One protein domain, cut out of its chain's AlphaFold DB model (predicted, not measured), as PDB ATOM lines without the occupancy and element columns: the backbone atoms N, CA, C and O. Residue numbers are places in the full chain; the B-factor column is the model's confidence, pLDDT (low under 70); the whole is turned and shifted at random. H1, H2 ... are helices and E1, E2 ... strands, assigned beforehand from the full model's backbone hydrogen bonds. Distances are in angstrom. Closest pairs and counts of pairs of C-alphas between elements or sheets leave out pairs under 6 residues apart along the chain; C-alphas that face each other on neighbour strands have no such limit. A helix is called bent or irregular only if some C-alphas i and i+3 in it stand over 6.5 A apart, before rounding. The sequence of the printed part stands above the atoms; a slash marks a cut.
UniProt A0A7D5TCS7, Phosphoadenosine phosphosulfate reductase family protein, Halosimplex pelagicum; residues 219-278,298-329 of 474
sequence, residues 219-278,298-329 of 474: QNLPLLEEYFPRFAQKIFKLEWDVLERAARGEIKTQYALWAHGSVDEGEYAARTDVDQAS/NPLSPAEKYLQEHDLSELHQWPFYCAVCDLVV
ATOM      1  N   GLN A 219     -14.086   9.612   6.304       83.94
ATOM      2  CA  GLN A 219     -14.025   8.643   5.205       83.94
ATOM      3  C   GLN A 219     -13.193   9.128   4.008       83.94
ATOM      4  O   GLN A 219     -12.821   8.309   3.173       83.94
ATOM      5  N   ASN A 220     -12.832  10.415   3.945       85.75
ATOM      6  CA  ASN A 220     -11.928  10.946   2.922       85.75
ATOM      7  C   ASN A 220     -10.447  10.677   3.228       85.75
ATOM      8  O   ASN A 220      -9.605  10.886   2.359       85.75
ATOM      9  N   LEU A 221     -10.092  10.207   4.426       88.44
ATOM     10  CA  LEU A 221      -8.699   9.951   4.805       88.44
ATOM     11  C   LEU A 221      -7.932   8.994   3.862       88.44
ATOM     12  O   LEU A 221      -6.806   9.339   3.514       88.44
ATOM     13  N   PRO A 222      -8.507   7.873   3.368       87.44
ATOM     14  CA  PRO A 222      -7.837   7.004   2.393       87.44
ATOM     15  C   PRO A 222      -7.531   7.740   1.085       87.44
ATOM     16  O   PRO A 222      -6.478   7.554   0.483       87.44
ATOM     17  N   LEU A 223      -8.450   8.609   0.658       87.12
ATOM     18  CA  LEU A 223      -8.296   9.421  -0.544       87.12
ATOM     19  C   LEU A 223      -7.193  10.472  -0.354       87.12
ATOM     20  O   LEU A 223      -6.385  10.708  -1.248       87.12
ATOM     21  N   LEU A 224      -7.118  11.077   0.834       90.19
ATOM     22  CA  LEU A 224      -6.025  11.978   1.191       90.19
ATOM     23  C   LEU A 224      -4.681  11.245   1.233       90.19
ATOM     24  O   LEU A 224      -3.690  11.806   0.785       90.19
ATOM     25  N   GLU A 225      -4.633  10.016   1.740       89.44
ATOM     26  CA  GLU A 225      -3.416   9.200   1.775       89.44
ATOM     27  C   GLU A 225      -2.944   8.826   0.362       89.44
ATOM     28  O   GLU A 225      -1.765   8.978   0.047       89.44
ATOM     29  N   GLU A 226      -3.867   8.416  -0.513       88.00
ATOM     30  CA  GLU A 226      -3.561   8.009  -1.888       88.00
ATOM     31  C   GLU A 226      -3.102   9.187  -2.761       88.00
ATOM     32  O   GLU A 226      -2.096   9.085  -3.467       88.00
ATOM     33  N   TYR A 227      -3.810  10.319  -2.711       87.69
ATOM     34  CA  TYR A 227      -3.584  11.434  -3.641       87.69
ATOM     35  C   TYR A 227      -2.774  12.590  -3.042       87.69
ATOM     36  O   TYR A 227      -2.128  13.338  -3.780       87.69
ATOM     37  N   PHE A 228      -2.768  12.746  -1.716       89.00
ATOM     38  CA  PHE A 228      -2.062  13.821  -1.006       89.00
ATOM     39  C   PHE A 228      -1.293  13.299   0.225       89.00
ATOM     40  O   PHE A 228      -1.471  13.824   1.330       89.00
ATOM     41  N   PRO A 229      -0.384  12.316   0.068       84.69
ATOM     42  CA  PRO A 229       0.225  11.586   1.186       84.69
ATOM     43  C   PRO A 229       0.925  12.492   2.205       84.69
ATOM     44  O   PRO A 229       0.777  12.311   3.408       84.69
ATOM     45  N   ARG A 230       1.616  13.548   1.749       84.50
ATOM     46  CA  ARG A 230       2.255  14.530   2.649       84.50
ATOM     47  C   ARG A 230       1.245  15.282   3.520       84.50
ATOM     48  O   ARG A 230       1.546  15.651   4.652       84.50
ATOM     49  N   PHE A 231       0.049  15.538   2.992       88.44
ATOM     50  CA  PHE A 231      -1.021  16.178   3.750       88.44
ATOM     51  C   PHE A 231      -1.662  15.197   4.742       88.44
ATOM     52  O   PHE A 231      -1.881  15.566   5.894       88.44
ATOM     53  N   ALA A 232      -1.878  13.938   4.345       89.50
ATOM     54  CA  ALA A 232      -2.328  12.884   5.257       89.50
ATOM     55  C   ALA A 232      -1.342  12.672   6.423       89.50
ATOM     56  O   ALA A 232      -1.749  12.687   7.581       89.50
ATOM     57  N   GLN A 233      -0.034  12.628   6.149       85.19
ATOM     58  CA  GLN A 233       1.012  12.577   7.181       85.19
ATOM     59  C   GLN A 233       0.943  13.766   8.146       85.19
ATOM     60  O   GLN A 233       1.141  13.613   9.352       85.19
ATOM     61  N   LYS A 234       0.624  14.965   7.638       89.00
ATOM     62  CA  LYS A 234       0.414  16.151   8.475       89.00
ATOM     63  C   LYS A 234      -0.788  15.977   9.414       89.00
ATOM     64  O   LYS A 234      -0.707  16.392  10.570       89.00
ATOM     65  N   ILE A 235      -1.873  15.359   8.940       92.75
ATOM     66  CA  ILE A 235      -3.010  14.973   9.788       92.75
ATOM     67  C   ILE A 235      -2.547  13.970  10.847       92.75
ATOM     68  O   ILE A 235      -2.709  14.253  12.028       92.75
ATOM     69  N   PHE A 236      -1.917  12.859  10.452       90.56
ATOM     70  CA  PHE A 236      -1.498  11.791  11.370       90.56
ATOM     71  C   PHE A 236      -0.569  12.289  12.474       90.56
ATOM     72  O   PHE A 236      -0.751  11.948  13.641       90.56
ATOM     73  N   LYS A 237       0.375  13.168  12.129       86.81
ATOM     74  CA  LYS A 237       1.250  13.821  13.103       86.81
ATOM     75  C   LYS A 237       0.463  14.635  14.131       86.81
ATOM     76  O   LYS A 237       0.707  14.510  15.325       86.81
ATOM     77  N   LEU A 238      -0.496  15.447  13.687       90.81
ATOM     78  CA  LEU A 238      -1.327  16.222  14.609       90.81
ATOM     79  C   LEU A 238      -2.259  15.334  15.441       90.81
ATOM     80  O   LEU A 238      -2.460  15.623  16.615       90.81
ATOM     81  N   GLU A 239      -2.808  14.260  14.871       93.50
ATOM     82  CA  GLU A 239      -3.569  13.262  15.636       93.50
ATOM     83  C   GLU A 239      -2.726  12.653  16.742       93.50
ATOM     84  O   GLU A 239      -3.194  12.562  17.873       93.50
ATOM     85  N   TRP A 240      -1.470  12.319  16.448       87.44
ATOM     86  CA  TRP A 240      -0.538  11.799  17.437       87.44
ATOM     87  C   TRP A 240      -0.250  12.798  18.562       87.44
ATOM     88  O   TRP A 240      -0.380  12.456  19.739       87.44
ATOM     89  N   ASP A 241       0.067  14.046  18.207       83.94
ATOM     90  CA  ASP A 241       0.348  15.111  19.176       83.94
ATOM     91  C   ASP A 241      -0.859  15.359  20.102       83.94
ATOM     92  O   ASP A 241      -0.716  15.541  21.312       83.94
ATOM     93  N   VAL A 242      -2.080  15.357  19.558       89.38
ATOM     94  CA  VAL A 242      -3.294  15.542  20.368       89.38
ATOM     95  C   VAL A 242      -3.611  14.292  21.187       89.38
ATOM     96  O   VAL A 242      -4.060  14.414  22.329       89.38
ATOM     97  N   LEU A 243      -3.368  13.099  20.643       87.75
ATOM     98  CA  LEU A 243      -3.569  11.833  21.339       87.75
ATOM     99  C   LEU A 243      -2.670  11.726  22.579       87.75
ATOM    100  O   LEU A 243      -3.143  11.296  23.632       87.75
ATOM    101  N   GLU A 244      -1.428  12.209  22.501       83.75
ATOM    102  CA  GLU A 244      -0.535  12.312  23.658       83.75
ATOM    103  C   GLU A 244      -1.155  13.153  24.773       83.75
ATOM    104  O   GLU A 244      -1.238  12.746  25.935       83.75
ATOM    105  N   ARG A 245      -1.659  14.335  24.415       83.62
ATOM    106  CA  ARG A 245      -2.320  15.227  25.370       83.62
ATOM    107  C   ARG A 245      -3.617  14.634  25.911       83.62
ATOM    108  O   ARG A 245      -3.971  14.874  27.070       83.62
ATOM    109  N   ALA A 246      -4.323  13.840  25.113       85.19
ATOM    110  CA  ALA A 246      -5.488  13.103  25.575       85.19
ATOM    111  C   ALA A 246      -5.113  12.024  26.602       85.19
ATOM    112  O   ALA A 246      -5.778  11.908  27.631       85.19
ATOM    113  N   ALA A 247      -4.007  11.305  26.399       80.44
ATOM    114  CA  ALA A 247      -3.498  10.325  27.360       80.44
ATOM    115  C   ALA A 247      -3.047  10.954  28.689       80.44
ATOM    116  O   ALA A 247      -3.186  10.342  29.754       80.44
ATOM    117  N   ARG A 248      -2.589  12.211  28.643       76.94
ATOM    118  CA  ARG A 248      -2.316  13.056  29.820       76.94
ATOM    119  C   ARG A 248      -3.583  13.534  30.541       76.94
ATOM    120  O   ARG A 248      -3.496  14.075  31.641       76.94
ATOM    121  N   GLY A 249      -4.762  13.350  29.944       80.31
ATOM    122  CA  GLY A 249      -6.034  13.862  30.455       80.31
ATOM    123  C   GLY A 249      -6.214  15.374  30.271       80.31
ATOM    124  O   GLY A 249      -7.104  15.961  30.887       80.31
ATOM    125  N   GLU A 250      -5.384  16.015  29.444       82.56
ATOM    126  CA  GLU A 250      -5.452  17.456  29.165       82.56
ATOM    127  C   GLU A 250      -6.542  17.788  28.137       82.56
ATOM    128  O   GLU A 250      -7.164  18.851  28.192       82.56
ATOM    129  N   ILE A 251      -6.781  16.863  27.206       84.50
ATOM    130  CA  ILE A 251      -7.796  16.946  26.156       84.50
ATOM    131  C   ILE A 251      -8.679  15.696  26.241       84.50
ATOM    132  O   ILE A 251      -8.249  14.632  26.674       84.50
ATOM    133  N   LYS A 252      -9.945  15.804  25.838       83.38
ATOM    134  CA  LYS A 252     -10.810  14.626  25.700       83.38
ATOM    135  C   LYS A 252     -10.392  13.805  24.479       83.38
ATOM    136  O   LYS A 252     -10.279  14.373  23.398       83.38
ATOM    137  N   THR A 253     -10.301  12.483  24.612       83.75
ATOM    138  CA  THR A 253      -9.915  11.556  23.527       83.75
ATOM    139  C   THR A 253     -10.740  11.731  22.251       83.75
ATOM    140  O   THR A 253     -10.194  11.696  21.156       83.75
ATOM    141  N   GLN A 254     -12.033  12.053  22.373       83.00
ATOM    142  CA  GLN A 254     -12.910  12.335  21.228       83.00
ATOM    143  C   GLN A 254     -12.434  13.498  20.332       83.00
ATOM    144  O   GLN A 254     -12.854  13.590  19.189       83.00
ATOM    145  N   TYR A 255     -11.575  14.397  20.830       88.50
ATOM    146  CA  TYR A 255     -10.995  15.502  20.055       88.50
ATOM    147  C   TYR A 255      -9.601  15.178  19.499       88.50
ATOM    148  O   TYR A 255      -8.982  16.052  18.896       88.50
ATOM    149  N   ALA A 256      -9.095  13.959  19.714       89.75
ATOM    150  CA  ALA A 256      -7.779  13.533  19.241       89.75
ATOM    151  C   ALA A 256      -7.733  13.265  17.736       89.75
ATOM    152  O   ALA A 256      -6.673  13.394  17.138       89.75
ATOM    153  N   LEU A 257      -8.873  12.936  17.128       91.50
ATOM    154  CA  LEU A 257      -8.939  12.561  15.721       91.50
ATOM    155  C   LEU A 257      -9.448  13.717  14.859       91.50
ATOM    156  O   LEU A 257     -10.420  14.399  15.193       91.50
ATOM    157  N   TRP A 258      -8.813  13.914  13.713       93.62
ATOM    158  CA  TRP A 258      -9.285  14.797  12.660       93.62
ATOM    159  C   TRP A 258     -10.615  14.288  12.102       93.62
ATOM    160  O   TRP A 258     -10.796  13.084  11.933       93.62
ATOM    161  N   ALA A 259     -11.542  15.201  11.799       89.94
ATOM    162  CA  ALA A 259     -12.893  14.869  11.338       89.94
ATOM    163  C   ALA A 259     -13.730  14.030  12.327       89.94
ATOM    164  O   ALA A 259     -14.704  13.397  11.932       89.94
ATOM    165  N   HIS A 260     -13.439  14.084  13.636       87.06
ATOM    166  CA  HIS A 260     -14.243  13.380  14.655       87.06
ATOM    167  C   HIS A 260     -15.733  13.761  14.661       87.06
ATOM    168  O   HIS A 260     -16.556  13.026  15.188       87.06
ATOM    169  N   GLY A 261     -16.100  14.905  14.075       80.50
ATOM    170  CA  GLY A 261     -17.491  15.345  13.978       80.50
ATOM    171  C   GLY A 261     -18.330  14.625  12.917       80.50
ATOM    172  O   GLY A 261     -19.550  14.786  12.951       80.50
ATOM    173  N   SER A 262     -17.714  13.892  11.981       75.56
ATOM    174  CA  SER A 262     -18.429  13.137  10.938       75.56
ATOM    175  C   SER A 262     -18.714  11.689  11.325       75.56
ATOM    176  O   SER A 262     -19.517  11.039  10.663       75.56
ATOM    177  N   VAL A 263     -18.078  11.197  12.389       68.31
ATOM    178  CA  VAL A 263     -18.287   9.853  12.928       68.31
ATOM    179  C   VAL A 263     -19.282   9.921  14.084       68.31
ATOM    180  O   VAL A 263     -19.205  10.813  14.934       68.31
ATOM    181  N   ASP A 264     -20.251   9.007  14.119       69.12
ATOM    182  CA  ASP A 264     -21.140   8.891  15.277       69.12
ATOM    183  C   ASP A 264     -20.441   8.182  16.455       69.12
ATOM    184  O   ASP A 264     -19.346   7.638  16.313       69.12
ATOM    185  N   GLU A 265     -21.044   8.209  17.651       59.72
ATOM    186  CA  GLU A 265     -20.442   7.590  18.845       59.72
ATOM    187  C   GLU A 265     -20.184   6.082  18.666       59.72
ATOM    188  O   GLU A 265     -19.217   5.561  19.222       59.72
ATOM    189  N   GLY A 266     -21.024   5.386  17.891       53.59
ATOM    190  CA  GLY A 266     -20.872   3.963  17.598       53.59
ATOM    191  C   GLY A 266     -19.758   3.693  16.588       53.59
ATOM    192  O   GLY A 266     -18.967   2.776  16.788       53.59
ATOM    193  N   GLU A 267     -19.645   4.515  15.545       57.19
ATOM    194  CA  GLU A 267     -18.560   4.442  14.565       57.19
ATOM    195  C   GLU A 267     -17.213   4.803  15.201       57.19
ATOM    196  O   GLU A 267     -16.224   4.106  14.980       57.19
ATOM    197  N   TYR A 268     -17.170   5.847  16.033       63.72
ATOM    198  CA  TYR A 268     -15.973   6.208  16.788       63.72
ATOM    199  C   TYR A 268     -15.536   5.045  17.683       63.72
ATOM    200  O   TYR A 268     -14.381   4.631  17.621       63.72
ATOM    201  N   ALA A 269     -16.465   4.460  18.451       60.41
ATOM    202  CA  ALA A 269     -16.176   3.297  19.282       60.41
ATOM    203  C   ALA A 269     -15.664   2.116  18.443       60.41
ATOM    204  O   ALA A 269     -14.636   1.549  18.780       60.41
ATOM    205  N   ALA A 270     -16.299   1.791  17.314       56.81
ATOM    206  CA  ALA A 270     -15.837   0.724  16.424       56.81
ATOM    207  C   ALA A 270     -14.444   0.993  15.817       56.81
ATOM    208  O   ALA A 270     -13.723   0.055  15.490       56.81
ATOM    209  N   ARG A 271     -14.044   2.259  15.663       66.81
ATOM    210  CA  ARG A 271     -12.707   2.639  15.179       66.81
ATOM    211  C   ARG A 271     -11.644   2.582  16.266       66.81
ATOM    212  O   ARG A 271     -10.497   2.299  15.947       66.81
ATOM    213  N   THR A 272     -12.001   2.820  17.525       62.28
ATOM    214  CA  THR A 272     -11.045   2.873  18.643       62.28
ATOM    215  C   THR A 272     -11.062   1.639  19.547       62.28
ATOM    216  O   THR A 272     -10.182   1.513  20.385       62.28
ATOM    217  N   ASP A 273     -12.045   0.745  19.412       62.22
ATOM    218  CA  ASP A 273     -12.238  -0.449  20.248       62.22
ATOM    219  C   ASP A 273     -12.411  -1.709  19.374       62.22
ATOM    220  O   ASP A 273     -13.372  -1.850  18.609       62.22
ATOM    221  N   VAL A 274     -11.467  -2.645  19.507       53.25
ATOM    222  CA  VAL A 274     -11.394  -3.906  18.746       53.25
ATOM    223  C   VAL A 274     -12.574  -4.841  19.052       53.25
ATOM    224  O   VAL A 274     -13.043  -5.569  18.165       53.25
ATOM    225  N   ASP A 275     -13.095  -4.807  20.281       48.22
ATOM    226  CA  ASP A 275     -14.218  -5.649  20.702       48.22
ATOM    227  C   ASP A 275     -15.538  -5.144  20.093       48.22
ATOM    228  O   ASP A 275     -16.393  -5.944  19.704       48.22
ATOM    229  N   GLN A 276     -15.686  -3.823  19.928       47.31
ATOM    230  CA  GLN A 276     -16.815  -3.192  19.225       47.31
ATOM    231  C   GLN A 276     -16.719  -3.355  17.700       47.31
ATOM    232  O   GLN A 276     -17.727  -3.654  17.058       47.31
ATOM    233  N   ALA A 277     -15.517  -3.242  17.120       38.75
ATOM    234  CA  ALA A 277     -15.276  -3.495  15.696       38.75
ATOM    235  C   ALA A 277     -15.719  -4.912  15.280       38.75
ATOM    236  O   ALA A 277     -16.304  -5.116  14.215       38.75
ATOM    237  N   SER A 278     -15.507  -5.887  16.168       38.59
ATOM    238  CA  SER A 278     -15.872  -7.295  15.969       38.59
ATOM    239  C   SER A 278     -17.379  -7.583  16.104       38.59
ATOM    240  O   SER A 278     -17.842  -8.637  15.666       38.59
ATOM    241  N   ASN A 298     -11.476   0.283   5.789       57.22
ATOM    242  CA  ASN A 298     -11.536   1.557   6.488       57.22
ATOM    243  C   ASN A 298     -10.147   1.751   7.114       57.22
ATOM    244  O   ASN A 298      -9.953   1.293   8.243       57.22
ATOM    245  N   PRO A 299      -9.131   2.236   6.365       66.06
ATOM    246  CA  PRO A 299      -7.781   2.329   6.890       66.06
ATOM    247  C   PRO A 299      -7.803   3.244   8.107       66.06
ATOM    248  O   PRO A 299      -8.267   4.381   8.070       66.06
ATOM    249  N   LEU A 300      -7.344   2.676   9.212       78.12
ATOM    250  CA  LEU A 300      -7.178   3.378  10.466       78.12
ATOM    251  C   LEU A 300      -5.891   4.192  10.381       78.12
ATOM    252  O   LEU A 300      -4.846   3.664   9.979       78.12
ATOM    253  N   SER A 301      -5.957   5.448  10.809       84.62
ATOM    254  CA  SER A 301      -4.760   6.244  11.071       84.62
ATOM    255  C   SER A 301      -3.842   5.540  12.083       84.62
ATOM    256  O   SER A 301      -4.303   4.706  12.873       84.62
ATOM    257  N   PRO A 302      -2.547   5.894  12.131       85.44
ATOM    258  CA  PRO A 302      -1.645   5.428  13.184       85.44
ATOM    259  C   PRO A 302      -2.196   5.664  14.601       85.44
ATOM    260  O   PRO A 302      -2.092   4.787  15.455       85.44
ATOM    261  N   ALA A 303      -2.858   6.803  14.833       85.56
ATOM    262  CA  ALA A 303      -3.505   7.129  16.103       85.56
ATOM    263  C   ALA A 303      -4.681   6.187  16.430       85.56
ATOM    264  O   ALA A 303      -4.807   5.729  17.563       85.56
ATOM    265  N   GLU A 304      -5.524   5.861  15.446       85.19
ATOM    266  CA  GLU A 304      -6.629   4.902  15.613       85.19
ATOM    267  C   GLU A 304      -6.120   3.481  15.883       85.19
ATOM    268  O   GLU A 304      -6.598   2.835  16.813       85.19
ATOM    269  N   LYS A 305      -5.120   3.013  15.123       86.06
ATOM    270  CA  LYS A 305      -4.475   1.706  15.364       86.06
ATOM    271  C   LYS A 305      -3.925   1.631  16.785       86.06
ATOM    272  O   LYS A 305      -4.134   0.650  17.489       86.06
ATOM    273  N   TYR A 306      -3.281   2.705  17.231       83.12
ATOM    274  CA  TYR A 306      -2.717   2.765  18.566       83.12
ATOM    275  C   TYR A 306      -3.785   2.723  19.668       83.12
ATOM    276  O   TYR A 306      -3.629   1.982  20.635       83.12
ATOM    277  N   LEU A 307      -4.887   3.463  19.494       82.00
ATOM    278  CA  LEU A 307      -6.041   3.441  20.400       82.00
ATOM    279  C   LEU A 307      -6.686   2.053  20.519       82.00
ATOM    280  O   LEU A 307      -7.137   1.694  21.601       82.00
ATOM    281  N   GLN A 308      -6.712   1.280  19.431       81.69
ATOM    282  CA  GLN A 308      -7.236  -0.088  19.435       81.69
ATOM    283  C   GLN A 308      -6.370  -1.062  20.240       81.69
ATOM    284  O   GLN A 308      -6.884  -2.010  20.833       81.69
ATOM    285  N   GLU A 309      -5.058  -0.854  20.235       82.69
ATOM    286  CA  GLU A 309      -4.092  -1.797  20.797       82.69
ATOM    287  C   GLU A 309      -3.694  -1.469  22.245       82.69
ATOM    288  O   GLU A 309      -3.177  -2.342  22.944       82.69
ATOM    289  N   HIS A 310      -3.937  -0.238  22.713       81.56
ATOM    290  CA  HIS A 310      -3.395   0.256  23.980       81.56
ATOM    291  C   HIS A 310      -4.431   0.993  24.832       81.56
ATOM    292  O   HIS A 310      -5.146   1.878  24.363       81.56
ATOM    293  N   ASP A 311      -4.425   0.722  26.142       78.94
ATOM    294  CA  ASP A 311      -5.092   1.588  27.112       78.94
ATOM    295  C   ASP A 311      -4.196   2.794  27.435       78.94
ATOM    296  O   ASP A 311      -3.152   2.678  28.086       78.94
ATOM    297  N   LEU A 312      -4.637   3.988  27.027       75.06
ATOM    298  CA  LEU A 312      -3.948   5.247  27.328       75.06
ATOM    299  C   LEU A 312      -3.729   5.458  28.836       75.06
ATOM    300  O   LEU A 312      -2.800   6.161  29.249       75.06
ATOM    301  N   SER A 313      -4.572   4.852  29.678       69.00
ATOM    302  CA  SER A 313      -4.481   4.908  31.134       69.00
ATOM    303  C   SER A 313      -3.264   4.153  31.695       69.00
ATOM    304  O   SER A 313      -2.780   4.527  32.767       69.00
ATOM    305  N   GLU A 314      -2.669   3.243  30.925       67.56
ATOM    306  CA  GLU A 314      -1.569   2.367  31.349       67.56
ATOM    307  C   GLU A 314      -0.197   2.771  30.778       67.56
ATOM    308  O   GLU A 314       0.833   2.218  31.162       67.56
ATOM    309  N   LEU A 315      -0.146   3.781  29.904       63.75
ATOM    310  CA  LEU A 315       1.102   4.220  29.277       63.75
ATOM    311  C   LEU A 315       1.972   5.052  30.221       63.75
ATOM    312  O   LEU A 315       1.602   6.157  30.623       63.75
ATOM    313  N   HIS A 316       3.148   4.517  30.546       58.34
ATOM    314  CA  HIS A 316       4.182   5.193  31.333       58.34
ATOM    315  C   HIS A 316       5.224   5.908  30.456       58.34
ATOM    316  O   HIS A 316       5.747   6.941  30.868       58.34
ATOM    317  N   GLN A 317       5.473   5.399  29.246       63.75
ATOM    318  CA  GLN A 317       6.307   6.014  28.209       63.75
ATOM    319  C   GLN A 317       5.462   6.204  26.947       63.75
ATOM    320  O   GLN A 317       4.695   5.314  26.580       63.75
ATOM    321  N   TRP A 318       5.555   7.382  26.328       69.69
ATOM    322  CA  TRP A 318       4.785   7.711  25.132       69.69
ATOM    323  C   TRP A 318       5.600   7.380  23.876       69.69
ATOM    324  O   TRP A 318       6.699   7.924  23.747       69.69
ATOM    325  N   PRO A 319       5.109   6.516  22.968       73.69
ATOM    326  CA  PRO A 319       5.814   6.232  21.728       73.69
ATOM    327  C   PRO A 319       5.742   7.419  20.761       73.69
ATOM    328  O   PRO A 319       4.850   8.269  20.828       73.69
ATOM    329  N   PHE A 320       6.697   7.491  19.844       74.31
ATOM    330  CA  PHE A 320       6.816   8.567  18.866       74.31
ATOM    331  C   PHE A 320       6.248   8.136  17.513       74.31
ATOM    332  O   PHE A 320       6.515   7.029  17.061       74.31
ATOM    333  N   TYR A 321       5.515   9.013  16.829       72.25
ATOM    334  CA  TYR A 321       5.119   8.787  15.440       72.25
ATOM    335  C   TYR A 321       6.076   9.503  14.482       72.25
ATOM    336  O   TYR A 321       6.144  10.733  14.434       72.25
ATOM    337  N   CYS A 322       6.805   8.721  13.691       72.75
ATOM    338  CA  CYS A 322       7.683   9.222  12.648       72.75
ATOM    339  C   CYS A 322       6.894   9.446  11.354       72.75
ATOM    340  O   CYS A 322       6.584   8.493  10.644       72.75
ATOM    341  N   ALA A 323       6.617  10.706  11.010       66.94
ATOM    342  CA  ALA A 323       5.881  11.054   9.790       66.94
ATOM    343  C   ALA A 323       6.635  10.706   8.489       66.94
ATOM    344  O   ALA A 323       6.001  10.493   7.461       66.94
ATOM    345  N   VAL A 324       7.973  10.642   8.525       68.12
ATOM    346  CA  VAL A 324       8.797  10.280   7.354       68.12
ATOM    347  C   VAL A 324       8.699   8.783   7.066       68.12
ATOM    348  O   VAL A 324       8.533   8.388   5.916       68.12
ATOM    349  N   CYS A 325       8.779   7.957   8.113       73.62
ATOM    350  CA  CYS A 325       8.652   6.507   7.994       73.62
ATOM    351  C   CYS A 325       7.206   6.008   8.014       73.62
ATOM    352  O   CYS A 325       6.982   4.842   7.704       73.62
ATOM    353  N   ASP A 326       6.256   6.860   8.404       73.50
ATOM    354  CA  ASP A 326       4.867   6.500   8.699       73.50
ATOM    355  C   ASP A 326       4.754   5.348   9.720       73.50
ATOM    356  O   ASP A 326       4.030   4.369   9.541       73.50
ATOM    357  N   LEU A 327       5.531   5.439  10.806       79.50
ATOM    358  CA  LEU A 327       5.640   4.385  11.819       79.50
ATOM    359  C   LEU A 327       5.604   4.947  13.238       79.50
ATOM    360  O   LEU A 327       6.204   5.981  13.530       79.50
ATOM    361  N   VAL A 328       4.942   4.213  14.131       77.31
ATOM    362  CA  VAL A 328       5.035   4.418  15.580       77.31
ATOM    363  C   VAL A 328       6.252   3.653  16.093       77.31
ATOM    364  O   VAL A 328       6.394   2.461  15.824       77.31
ATOM    365  N   VAL A 329       7.129   4.334  16.823       76.75
ATOM    366  CA  VAL A 329       8.387   3.792  17.340       76.75
ATOM    367  C   VAL A 329       8.482   4.014  18.844       76.75
ATOM    368  O   VAL A 329       8.129   5.075  19.356       76.75
TER     369      VAL A 329
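AT A GLANCE: This is residues 219 to 278 and 298 to 329 of the 474 residues of the protein "Phosphoadenosine phosphosulfate reductase family protein" of Halosimplex pelagicum (UniProt A0A7D5TCS7). One long helix, H2, makes the longest axis: H1 folds back from its first end in a V, H5 packs on its residues 236 to 243 at a slant, and the small hairpin E1 E2 runs beside it, with E1 nearer. H3 packs on H5 away from H2, with little H4 at its end, and the long link of residues 248 to 264 leads from H2 to H3. The 92 printed residues hold five named helices, then two named strands, in the order H1 H2 H3 H4 H5 E1 E2; the sheet, E1 - E2, is antiparallel and the class is mostly helix. The whole is compact, with a radius of gyration of the C-alphas of 12.7 A and spans of 36 by 28 by 23 A.

HOW THE PARTS SIT: H1, residues 219 to 227, touches residues 231 to 233 of H2, residues 229 to 247, at a steep tilt of 46 degrees, opposite ways; their closest C-alphas, of Glu 225 and Ala 232, are 5.2 A apart. H3, residues 265 to 272, and H4, residues 274 to 277, touch only at the corner, closest at C-alphas 270 and 277, 4.3 A. H5, residues 302 to 309, touches residues 236 to 243 of H2 at a steep tilt of 44 degrees, the same way, with the C-alphas of Trp 240 and Ala 303 closest at 5.7 A. H3 and H5 touch about perpendicular, at 90 degrees, closest at C-alphas 272 and 308, 4.9 A. The helix packing is mostly crossed, with no shallow tilt among these three tilted pairs. E1, residues 320 to 322, and E2, residues 327 to 329, form a hairpin, antiparallel at 146 degrees; N 322 and O 327 are 2.8 A apart and N 329 and O 320 2.8 A, within hydrogen-bond range. The closest C-alphas of H2 and E1, of Trp 240 and Tyr 321, are 6.7 A apart. H1 and H5 are apart, as are H2 and H3. Every O i to N i+4 pair is within hydrogen-bond range in H2, H3 and H5; H1 has 4 of 5, and H4 is too short for such a pair.

IN THESE COORDINATES: H1 begins at C-alpha 219, (-14.025, 8.643, 5.205), and is 14.0 A long; it is only just irregular, with C-alphas 219 and 222 7.0 A apart. H2 runs 26.5 A from C-alpha 229 to C-alpha 247, (-3.498, 10.325, 27.360). H3 measures 10.5 A, H4 5.0 A, H5 10.8 A, E1 6.3 A and E2 6.2 A, the last ending at C-alpha 329, (8.387, 3.792, 17.340).

THE WHOLE: The two C-alphas farthest apart, of Tyr 227 and His 316, are 36.4 A apart. Residues 279 to 297 are not printed, and C-alphas 278 and 298 stand 13.7 A apart across this cut. The link from H2 to H3, 17 residues, is long. Mean pLDDT of the printed part is 77.2; residues 263 to 278, 298 to 299, 313 to 318 and 323 to 324 are under 70.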